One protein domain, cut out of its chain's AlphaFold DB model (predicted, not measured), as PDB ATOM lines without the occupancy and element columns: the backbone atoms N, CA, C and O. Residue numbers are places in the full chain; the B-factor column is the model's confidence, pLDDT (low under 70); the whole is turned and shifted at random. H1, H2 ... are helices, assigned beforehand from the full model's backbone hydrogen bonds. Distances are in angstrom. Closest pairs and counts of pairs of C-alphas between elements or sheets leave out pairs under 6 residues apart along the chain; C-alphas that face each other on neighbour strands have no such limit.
ATOM      1  N   VAL A 198     168.913 113.778 154.285       39.28
ATOM      2  CA  VAL A 198     168.452 113.137 155.529       39.28
ATOM      3  C   VAL A 198     169.674 112.904 156.428       39.28
ATOM      4  O   VAL A 198     170.128 111.799 156.709       39.28
ATOM      5  N   GLY A 199     170.256 114.028 156.810       36.78
ATOM      6  CA  GLY A 199     171.479 114.252 157.552       36.78
ATOM      7  C   GLY A 199     171.309 115.610 158.215       36.78
ATOM      8  O   GLY A 199     172.090 116.528 157.971       36.78
ATOM      9  N   GLY A 200     170.210 115.731 158.971       39.72
ATOM     10  CA  GLY A 200     169.790 116.964 159.623       39.72
ATOM     11  C   GLY A 200     170.934 117.582 160.417       39.72
ATOM     12  O   GLY A 200     171.779 116.870 160.975       39.72
ATOM     13  N   MET A 201     170.975 118.915 160.448       43.38
ATOM     14  CA  MET A 201     172.002 119.634 161.192       43.38
ATOM     15  C   MET A 201     171.992 119.147 162.641       43.38
ATOM     16  O   MET A 201     170.965 119.205 163.315       43.38
ATOM     17  N   LYS A 202     173.128 118.615 163.105       45.78
ATOM     18  CA  LYS A 202     173.236 118.001 164.432       45.78
ATOM     19  C   LYS A 202     173.033 119.061 165.510       45.78
ATOM     20  O   LYS A 202     173.984 119.730 165.908       45.78
ATOM     21  N   VAL A 203     171.798 119.192 165.989       53.00
ATOM     22  CA  VAL A 203     171.463 120.022 167.146       53.00
ATOM     23  C   VAL A 203     172.247 119.497 168.343       53.00
ATOM     24  O   VAL A 203     172.085 118.347 168.754       53.00
ATOM     25  N   GLU A 204     173.106 120.329 168.927       50.78
ATOM     26  CA  GLU A 204     173.818 119.964 170.147       50.78
ATOM     27  C   GLU A 204     172.860 120.000 171.347       50.78
ATOM     28  O   GLU A 204     172.722 121.018 172.023       50.78
ATOM     29  N   LYS A 205     172.247 118.839 171.630       56.84
ATOM     30  CA  LYS A 205     171.268 118.561 172.706       56.84
ATOM     31  C   LYS A 205     169.851 119.086 172.395       56.84
ATOM     32  O   LYS A 205     169.416 120.052 173.028       56.84
ATOM     33  N   PRO A 206     169.107 118.444 171.467       62.28
ATOM     34  CA  PRO A 206     167.689 118.735 171.270       62.28
ATOM     35  C   PRO A 206     166.878 118.403 172.535       62.28
ATOM     36  O   PRO A 206     167.293 117.583 173.363       62.28
ATOM     37  N   LEU A 207     165.719 119.047 172.680       65.31
ATOM     38  CA  LEU A 207     164.810 118.826 173.802       65.31
ATOM     39  C   LEU A 207     164.004 117.535 173.589       65.31
ATOM     40  O   LEU A 207     163.453 117.316 172.508       65.31
ATOM     41  N   GLN A 208     163.938 116.679 174.609       71.75
ATOM     42  CA  GLN A 208     163.183 115.423 174.553       71.75
ATOM     43  C   GLN A 208     161.723 115.620 174.977       71.75
ATOM     44  O   GLN A 208     161.425 116.488 175.799       71.75
ATOM     45  N   HIS A 209     160.814 114.774 174.480       71.69
ATOM     46  CA  HIS A 209     159.376 114.843 174.789       71.69
ATOM     47  C   HIS A 209     159.076 114.904 176.303       71.69
ATOM     48  O   HIS A 209     158.192 115.651 176.723       71.69
ATOM     49  N   HIS A 210     159.837 114.177 177.125       68.38
ATOM     50  CA  HIS A 210     159.688 114.121 178.585       68.38
ATOM     51  C   HIS A 210     160.388 115.277 179.345       68.38
ATOM     52  O   HIS A 210     160.493 115.230 180.567       68.38
ATOM     53  N   GLY A 211     160.887 116.309 178.652       64.06
ATOM     54  CA  GLY A 211     161.503 117.500 179.261       64.06
ATOM     55  C   GLY A 211     162.999 117.385 179.590       64.06
ATOM     56  O   GLY A 211     163.549 118.268 180.249       64.06
ATOM     57  N   GLY A 212     163.662 116.318 179.139       66.12
ATOM     58  CA  GLY A 212     165.103 116.104 179.298       66.12
ATOM     59  C   GLY A 212     165.950 116.687 178.160       66.12
ATOM     60  O   GLY A 212     165.446 117.111 177.118       66.12
ATOM     61  N   ARG A 213     167.274 116.649 178.346       66.44
ATOM     62  CA  ARG A 213     168.256 116.650 177.245       66.44
ATOM     63  C   ARG A 213     168.651 115.204 176.954       66.44
ATOM     64  O   ARG A 213     168.534 114.375 177.845       66.44
ATOM     65  N   LEU A 214     169.117 114.926 175.740       67.94
ATOM     66  CA  LEU A 214     169.572 113.593 175.335       67.94
ATOM     67  C   LEU A 214     170.758 113.110 176.198       67.94
ATOM     68  O   LEU A 214     171.828 113.725 176.144       67.94
ATOM     69  N   GLU A 215     170.590 112.028 176.964       65.62
ATOM     70  CA  GLU A 215     171.715 111.337 177.608       65.62
ATOM     71  C   GLU A 215     172.451 110.396 176.638       65.62
ATOM     72  O   GLU A 215     171.994 110.080 175.540       65.62
ATOM     73  N   HIS A 216     173.644 109.942 177.033       60.66
ATOM     74  CA  HIS A 216     174.645 109.374 176.120       60.66
ATOM     75  C   HIS A 216     174.289 107.993 175.510       60.66
ATOM     76  O   HIS A 216     175.065 107.466 174.714       60.66
ATOM     77  N   ASN A 217     173.139 107.408 175.863       68.06
ATOM     78  CA  ASN A 217     172.620 106.145 175.314       68.06
ATOM     79  C   ASN A 217     171.112 106.197 174.977       68.06
ATOM     80  O   ASN A 217     170.501 105.151 174.769       68.06
ATOM     81  N   GLU A 218     170.488 107.379 174.946       69.31
ATOM     82  CA  GLU A 218     169.049 107.504 174.682       69.31
ATOM     83  C   GLU A 218     168.736 107.684 173.189       69.31
ATOM     84  O   GLU A 218     169.429 108.401 172.463       69.31
ATOM     85  N   THR A 219     167.651 107.060 172.728       77.00
ATOM     86  CA  THR A 219     167.094 107.301 171.391       77.00
ATOM     87  C   THR A 219     166.333 108.623 171.395       77.00
ATOM     88  O   THR A 219     165.415 108.799 172.192       77.00
ATOM     89  N   TYR A 220     166.665 109.537 170.478       78.62
ATOM     90  CA  TYR A 220     165.969 110.820 170.384       78.62
ATOM     91  C   TYR A 220     164.465 110.645 170.107       78.62
ATOM     92  O   TYR A 220     164.067 110.012 169.126       78.62
ATOM     93  N   CYS A 221     163.656 111.254 170.974       83.44
ATOM     94  CA  CYS A 221     162.205 111.333 170.871       83.44
ATOM     95  C   CYS A 221     161.760 112.799 170.982       83.44
ATOM     96  O   CYS A 221     161.670 113.357 172.082       83.44
ATOM     97  N   GLY A 222     161.520 113.440 169.838       84.12
ATOM     98  CA  GLY A 222     161.016 114.809 169.765       84.12
ATOM     99  C   GLY A 222     159.524 114.908 170.104       84.12
ATOM    100  O   GLY A 222     158.765 113.945 169.985       84.12
ATOM    101  N   SER A 223     159.094 116.087 170.557       87.19
ATOM    102  CA  SER A 223     157.701 116.341 170.948       87.19
ATOM    103  C   SER A 223     156.817 116.648 169.737       87.19
ATOM    104  O   SER A 223     157.187 117.470 168.901       87.19
ATOM    105  N   CYS A 224     155.604 116.084 169.691       89.75
ATOM    106  CA  CYS A 224     154.548 116.498 168.757       89.75
ATOM    107  C   CYS A 224     153.692 117.670 169.297       89.75
ATOM    108  O   CYS A 224     152.574 117.872 168.830       89.75
ATOM    109  N   TYR A 225     154.166 118.411 170.308       88.31
ATOM    110  CA  TYR A 225     153.528 119.626 170.857       88.31
ATOM    111  C   TYR A 225     152.050 119.468 171.292       88.31
ATOM    112  O   TYR A 225     151.275 120.421 171.273       88.31
ATOM    113  N   GLY A 226     151.650 118.266 171.728       87.12
ATOM    114  CA  GLY A 226     150.280 117.950 172.156       87.12
ATOM    115  C   GLY A 226     149.400 117.342 171.056       87.12
ATOM    116  O   GLY A 226     148.271 116.939 171.332       87.12
ATOM    117  N   ALA A 227     149.912 117.221 169.828       88.69
ATOM    118  CA  ALA A 227     149.223 116.572 168.716       88.69
ATOM    119  C   ALA A 227     149.399 115.036 168.676       88.69
ATOM    120  O   ALA A 227     148.916 114.392 167.749       88.69
ATOM    121  N   GLN A 228     150.045 114.431 169.680       88.31
ATOM    122  CA  GLN A 228     150.199 112.978 169.814       88.31
ATOM    123  C   GLN A 228     148.852 112.222 169.769       88.31
ATOM    124  O   GLN A 228     147.852 112.637 170.365       88.31
ATOM    125  N   GLU A 229     148.824 111.071 169.099       87.50
ATOM    126  CA  GLU A 229     147.737 110.082 169.153       87.50
ATOM    127  C   GLU A 229     147.932 109.077 170.296       87.50
ATOM    128  O   GLU A 229     146.960 108.691 170.942       87.50
ATOM    129  N   SER A 230     149.182 108.694 170.578       86.94
ATOM    130  CA  SER A 230     149.563 107.798 171.674       86.94
ATOM    131  C   SER A 230     150.686 108.402 172.535       86.94
ATOM    132  O   SER A 230     151.475 109.201 172.027       86.94
ATOM    133  N   PRO A 231     150.814 108.024 173.825       81.69
ATOM    134  CA  PRO A 231     151.864 108.553 174.710       81.69
ATOM    135  C   PRO A 231     153.304 108.246 174.270       81.69
ATOM    136  O   PRO A 231     154.230 108.910 174.721       81.69
ATOM    137  N   GLU A 232     153.494 107.247 173.406       83.25
ATOM    138  CA  GLU A 232     154.803 106.825 172.884       83.25
ATOM    139  C   GLU A 232     155.095 107.394 171.478       83.25
ATOM    140  O   GLU A 232     156.116 107.071 170.874       83.25
ATOM    141  N   GLN A 233     154.223 108.255 170.935       86.56
ATOM    142  CA  GLN A 233     154.458 108.895 169.641       86.56
ATOM    143  C   GLN A 233     155.499 110.020 169.757       86.56
ATOM    144  O   GLN A 233     155.200 111.131 170.202       86.56
ATOM    145  N   CYS A 234     156.706 109.743 169.271       88.06
ATOM    146  CA  CYS A 234     157.724 110.749 168.987       88.06
ATOM    147  C   CYS A 234     157.448 111.439 167.641       88.06
ATOM    148  O   CYS A 234     157.030 110.787 166.685       88.06
ATOM    149  N   CYS A 235     157.754 112.733 167.547       89.38
ATOM    150  CA  CYS A 235     157.863 113.455 166.280       89.38
ATOM    151  C   CYS A 235     159.295 113.968 166.147       89.38
ATOM    152  O   CYS A 235     159.697 114.887 166.859       89.38
ATOM    153  N   ASN A 236     160.075 113.349 165.266       86.62
ATOM    154  CA  ASN A 236     161.512 113.566 165.146       86.62
ATOM    155  C   ASN A 236     161.874 114.497 163.980       86.62
ATOM    156  O   ASN A 236     162.903 115.162 164.065       86.62
ATOM    157  N   SER A 237     161.028 114.581 162.947       85.94
ATOM    158  CA  SER A 237     161.125 115.571 161.865       85.94
ATOM    159  C   SER A 237     160.054 116.671 161.949       85.94
ATOM    160  O   SER A 237     159.036 116.523 162.632       85.94
ATOM    161  N   CYS A 238     160.242 117.770 161.214       84.62
ATOM    162  CA  CYS A 238     159.218 118.799 161.017       84.62
ATOM    163  C   CYS A 238     157.949 118.221 160.376       84.62
ATOM    164  O   CYS A 238     156.833 118.584 160.750       84.62
ATOM    165  N   GLU A 239     158.112 117.304 159.423       83.00
ATOM    166  CA  GLU A 239     156.995 116.660 158.737       83.00
ATOM    167  C   GLU A 239     156.210 115.738 159.687       83.00
ATOM    168  O   GLU A 239     154.984 115.710 159.604       83.00
ATOM    169  N   ASP A 240     156.870 115.079 160.649       87.19
ATOM    170  CA  ASP A 240     156.207 114.255 161.674       87.19
ATOM    171  C   ASP A 240     155.270 115.119 162.539       87.19
ATOM    172  O   ASP A 240     154.119 114.752 162.790       87.19
ATOM    173  N   VAL A 241     155.748 116.296 162.974       88.00
ATOM    174  CA  VAL A 241     154.943 117.252 163.758       88.00
ATOM    175  C   VAL A 241     153.768 117.760 162.919       88.00
ATOM    176  O   VAL A 241     152.636 117.786 163.404       88.00
ATOM    177  N   ARG A 242     154.004 118.110 161.649       84.31
ATOM    178  CA  ARG A 242     152.955 118.554 160.713       84.31
ATOM    179  C   ARG A 242     151.916 117.468 160.447       84.31
ATOM    180  O   ARG A 242     150.733 117.783 160.363       84.31
ATOM    181  N   GLU A 243     152.315 116.202 160.354       84.44
ATOM    182  CA  GLU A 243     151.378 115.089 160.207       84.44
ATOM    183  C   GLU A 243     150.556 114.858 161.482       84.44
ATOM    184  O   GLU A 243     149.338 114.693 161.394       84.44
ATOM    185  N   ALA A 244     151.172 114.909 162.665       88.50
ATOM    186  CA  ALA A 244     150.436 114.838 163.926       88.50
ATOM    187  C   ALA A 244     149.398 115.975 164.033       88.50
ATOM    188  O   ALA A 244     148.232 115.727 164.342       88.50
ATOM    189  N   TYR A 245     149.786 117.206 163.680       86.62
ATOM    190  CA  TYR A 245     148.889 118.366 163.609       86.62
ATOM    191  C   TYR A 245     147.747 118.145 162.601       86.62
ATOM    192  O   TYR A 245     146.576 118.291 162.964       86.62
ATOM    193  N   ARG A 246     148.058 117.687 161.378       80.94
ATOM    194  CA  ARG A 246     147.077 117.323 160.338       80.94
ATOM    195  C   ARG A 246     146.032 116.337 160.860       80.94
ATOM    196  O   ARG A 246     144.842 116.562 160.662       80.94
ATOM    197  N   LYS A 247     146.449 115.283 161.572       84.00
ATOM    198  CA  LYS A 247     145.540 114.281 162.162       84.00
ATOM    199  C   LYS A 247     144.616 114.847 163.250       84.00
ATOM    200  O   LYS A 247     143.526 114.320 163.451       84.00
ATOM    201  N   LYS A 248     145.010 115.929 163.935       84.62
ATOM    202  CA  LYS A 248     144.146 116.676 164.873       84.62
ATOM    203  C   LYS A 248     143.285 117.753 164.195       84.62
ATOM    204  O   LYS A 248     142.478 118.388 164.872       84.62
ATOM    205  N   GLY A 249     143.450 117.984 162.888       77.75
ATOM    206  CA  GLY A 249     142.828 119.100 162.170       77.75
ATOM    207  C   GLY A 249     143.417 120.466 162.545       77.75
ATOM    208  O   GLY A 249     142.690 121.460 162.561       77.75
ATOM    209  N   TRP A 250     144.702 120.514 162.915       82.50
ATOM    210  CA  TRP A 250     145.434 121.732 163.281       82.50
ATOM    211  C   TRP A 250     146.392 122.141 162.151       82.50
ATOM    212  O   TRP A 250     147.097 121.298 161.603       82.50
ATOM    213  N   GLY A 251     146.453 123.438 161.832       75.50
ATOM    214  CA  GLY A 251     147.488 124.020 160.962       75.50
ATOM    215  C   GLY A 251     148.702 124.504 161.765       75.50
ATOM    216  O   GLY A 251     148.591 124.769 162.966       75.50
ATOM    217  N   VAL A 252     149.863 124.649 161.124       77.88
ATOM    218  CA  VAL A 252     151.087 125.126 161.797       77.88
ATOM    219  C   VAL A 252     151.175 126.649 161.723       77.88
ATOM    220  O   VAL A 252     151.712 127.227 160.784       77.88
ATOM    221  N   SER A 253     150.666 127.314 162.763       71.88
ATOM    222  CA  SER A 253     150.598 128.783 162.833       71.88
ATOM    223  C   SER A 253     151.966 129.478 162.879       71.88
ATOM    224  O   SER A 253     152.072 130.627 162.463       71.88
ATOM    225  N   ASN A 254     153.003 128.819 163.413       75.81
ATOM    226  CA  ASN A 254     154.364 129.360 163.461       75.81
ATOM    227  C   ASN A 254     155.439 128.247 163.479       75.81
ATOM    228  O   ASN A 254     155.727 127.700 164.552       75.81
ATOM    229  N   PRO A 255     156.088 127.942 162.338       78.75
ATOM    230  CA  PRO A 255     157.166 126.953 162.280       78.75
ATOM    231  C   PRO A 255     158.383 127.272 163.167       78.75
ATOM    232  O   PRO A 255     159.027 126.341 163.637       78.75
ATOM    233  N   ASP A 256     158.676 128.546 163.472       79.56
ATOM    234  CA  ASP A 256     159.832 128.929 164.311       79.56
ATOM    235  C   ASP A 256     159.670 128.573 165.804       79.56
ATOM    236  O   ASP A 256     160.632 128.668 166.573       79.56
ATOM    237  N   SER A 257     158.462 128.169 166.221       82.31
ATOM    238  CA  SER A 257     158.188 127.615 167.560       82.31
ATOM    239  C   SER A 257     158.324 126.088 167.654       82.31
ATOM    240  O   SER A 257     158.203 125.540 168.748       82.31
ATOM    241  N   ILE A 258     158.596 125.412 166.531       85.12
ATOM    242  CA  ILE A 258     158.788 123.961 166.446       85.12
ATOM    243  C   ILE A 258     160.279 123.696 166.212       85.12
ATOM    244  O   ILE A 258     160.815 124.021 165.149       85.12
ATOM    245  N   ASP A 259     160.960 123.109 167.197       82.25
ATOM    246  CA  ASP A 259     162.422 122.953 167.182       82.25
ATOM    247  C   ASP A 259     162.902 122.095 165.998       82.25
ATOM    248  O   ASP A 259     163.927 122.403 165.389       82.25
ATOM    249  N   GLN A 260     162.121 121.084 165.602       83.75
ATOM    250  CA  GLN A 260     162.377 120.261 164.419       83.75
ATOM    251  C   GLN A 260     162.369 121.126 163.144       83.75
ATOM    252  O   GLN A 260     163.389 121.227 162.466       83.75
ATOM    253  N   CYS A 261     161.278 121.855 162.876       82.94
ATOM    254  CA  CYS A 261     161.138 122.736 161.704       82.94
ATOM    255  C   CYS A 261     162.189 123.847 161.634       82.94
ATOM    256  O   CYS A 261     162.635 124.223 160.547       82.94
ATOM    257  N   LYS A 262     162.604 124.354 162.797       82.94
ATOM    258  CA  LYS A 262     163.655 125.360 162.929       82.94
ATOM    259  C   LYS A 262     165.053 124.790 162.679       82.94
ATOM    260  O   LYS A 262     165.851 125.440 162.012       82.94
ATOM    261  N   SER A 263     165.346 123.585 163.173       77.00
ATOM    262  CA  SER A 263     166.636 122.905 162.960       77.00
ATOM    263  C   SER A 263     166.818 122.336 161.549       77.00
ATOM    264  O   SER A 263     167.936 122.310 161.039       77.00
ATOM    265  N   GLU A 264     165.724 121.948 160.887       77.81
ATOM    266  CA  GLU A 264     165.697 121.578 159.465       77.81
ATOM    267  C   GLU A 264     165.739 122.800 158.536       77.81
ATOM    268  O   GLU A 264     165.985 122.657 157.340       77.81
ATOM    269  N   GLY A 265     165.505 124.005 159.065       76.25
ATOM    270  CA  GLY A 265     165.510 125.239 158.284       76.25
ATOM    271  C   GLY A 265     164.347 125.346 157.297       76.25
ATOM    272  O   GLY A 265     164.502 125.983 156.260       76.25
ATOM    273  N   PHE A 266     163.177 124.766 157.595       73.94
ATOM    274  CA  PHE A 266     162.035 124.684 156.666       73.94
ATOM    275  C   PHE A 266     161.648 126.044 156.046       73.94
ATOM    276  O   PHE A 266     161.480 126.160 154.831       73.94
ATOM    277  N   LEU A 267     161.589 127.103 156.864       75.44
ATOM    278  CA  LEU A 267     161.323 128.476 156.406       75.44
ATOM    279  C   LEU A 267     162.485 129.122 155.637       75.44
ATOM    280  O   LEU A 267     162.263 130.117 154.948       75.44
ATOM    281  N   GLN A 268     163.708 128.602 155.757       76.94
ATOM    282  CA  GLN A 268     164.841 129.029 154.939       76.94
ATOM    283  C   GLN A 268     164.778 128.367 153.561       76.94
ATOM    284  O   GLN A 268     164.862 129.082 152.572       76.94
ATOM    285  N   THR A 269     164.491 127.064 153.470       77.06
ATOM    286  CA  THR A 269     164.306 126.359 152.184       77.06
ATOM    287  C   THR A 269     163.252 127.031 151.299       77.06
ATOM    288  O   THR A 269     163.465 127.192 150.103       77.06
ATOM    289  N   ILE A 270     162.142 127.500 151.882       78.19
ATOM    290  CA  ILE A 270     161.080 128.220 151.153       78.19
ATOM    291  C   ILE A 270     161.550 129.590 150.623       78.19
ATOM    292  O   ILE A 270     161.082 130.027 149.573       78.19
ATOM    293  N   LYS A 271     162.472 130.265 151.323       80.44
ATOM    294  CA  LYS A 271     163.090 131.531 150.878       80.44
ATOM    295  C   LYS A 271     164.190 131.288 149.845       80.44
ATOM    296  O   LYS A 271     164.302 132.044 148.890       80.44
ATOM    297  N   ASP A 272     164.952 130.211 150.003       82.19
ATOM    298  CA  ASP A 272     165.979 129.769 149.054       82.19
ATOM    299  C   ASP A 272     165.366 129.223 147.745       82.19
ATOM    300  O   ASP A 272     166.077 129.074 146.755       82.19
ATOM    301  N   GLU A 273     164.063 128.918 147.729       83.50
ATOM    302  CA  GLU A 273     163.255 128.611 146.534       83.50
ATOM    303  C   GLU A 273     162.505 129.847 145.982       83.50
ATOM    304  O   GLU A 273     161.737 129.736 145.026       83.50
TER     305      GLU A 273
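AT A GLANCE: This is residues 198 to 273 of the 369 residues of an uncharacterized protein of Hordeum vulgare subsp. vulgare (UniProt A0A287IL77). This domain has little regular structure: residues 198 to 237 run in long loops with no named element, then comes H1, from which the chain folds back to place short H2 beside Cys 238, H1's first residue. At the far end residues 268 to 273, mostly H3, stick out. The printed part has 76 residues with three named helices, H1, H2, H3, and no named strand; it is all helix by class, though under half of the residues are in named elements. It is compact, radius of gyration of the C-alphas 12.7 A, spanning 38 by 28 by 19 A.

HOW THE PARTS SIT: Past the loops, look for H1, residues 238 to 247, and H2, residues 259 to 263; they only just touch, with 3 pairs of C-alphas within 8 A, the closest those of Cys 238 and Cys 261, 4.4 A apart. H3, residues 266 to 272, is close but not clearly touching H1, closest C-alphas Cys 238 and Phe 266 at 7.8 A, a steep tilt of 62 degrees, opposite ways. Every O i to N i+4 pair is within hydrogen-bond range in H1 and H2, and 2 of 3 in H3.

IN THESE COORDINATES: Find C-alpha 238 at (159.218, 118.799, 161.017); H1 runs 14.5 A from there. H2 measures 6.0 A, and H3 10.0 A, ending at C-alpha 272 (165.979, 129.769, 149.054).

THE WHOLE: The C-alphas farthest apart, Asn 217 and Glu 273, are 37.7 A apart. The printed part has no cut; the link H1 to H2 is long, H2 to H3 tight. Look for pLDDT under 70 at residues 198 to 207 and 210 to 218.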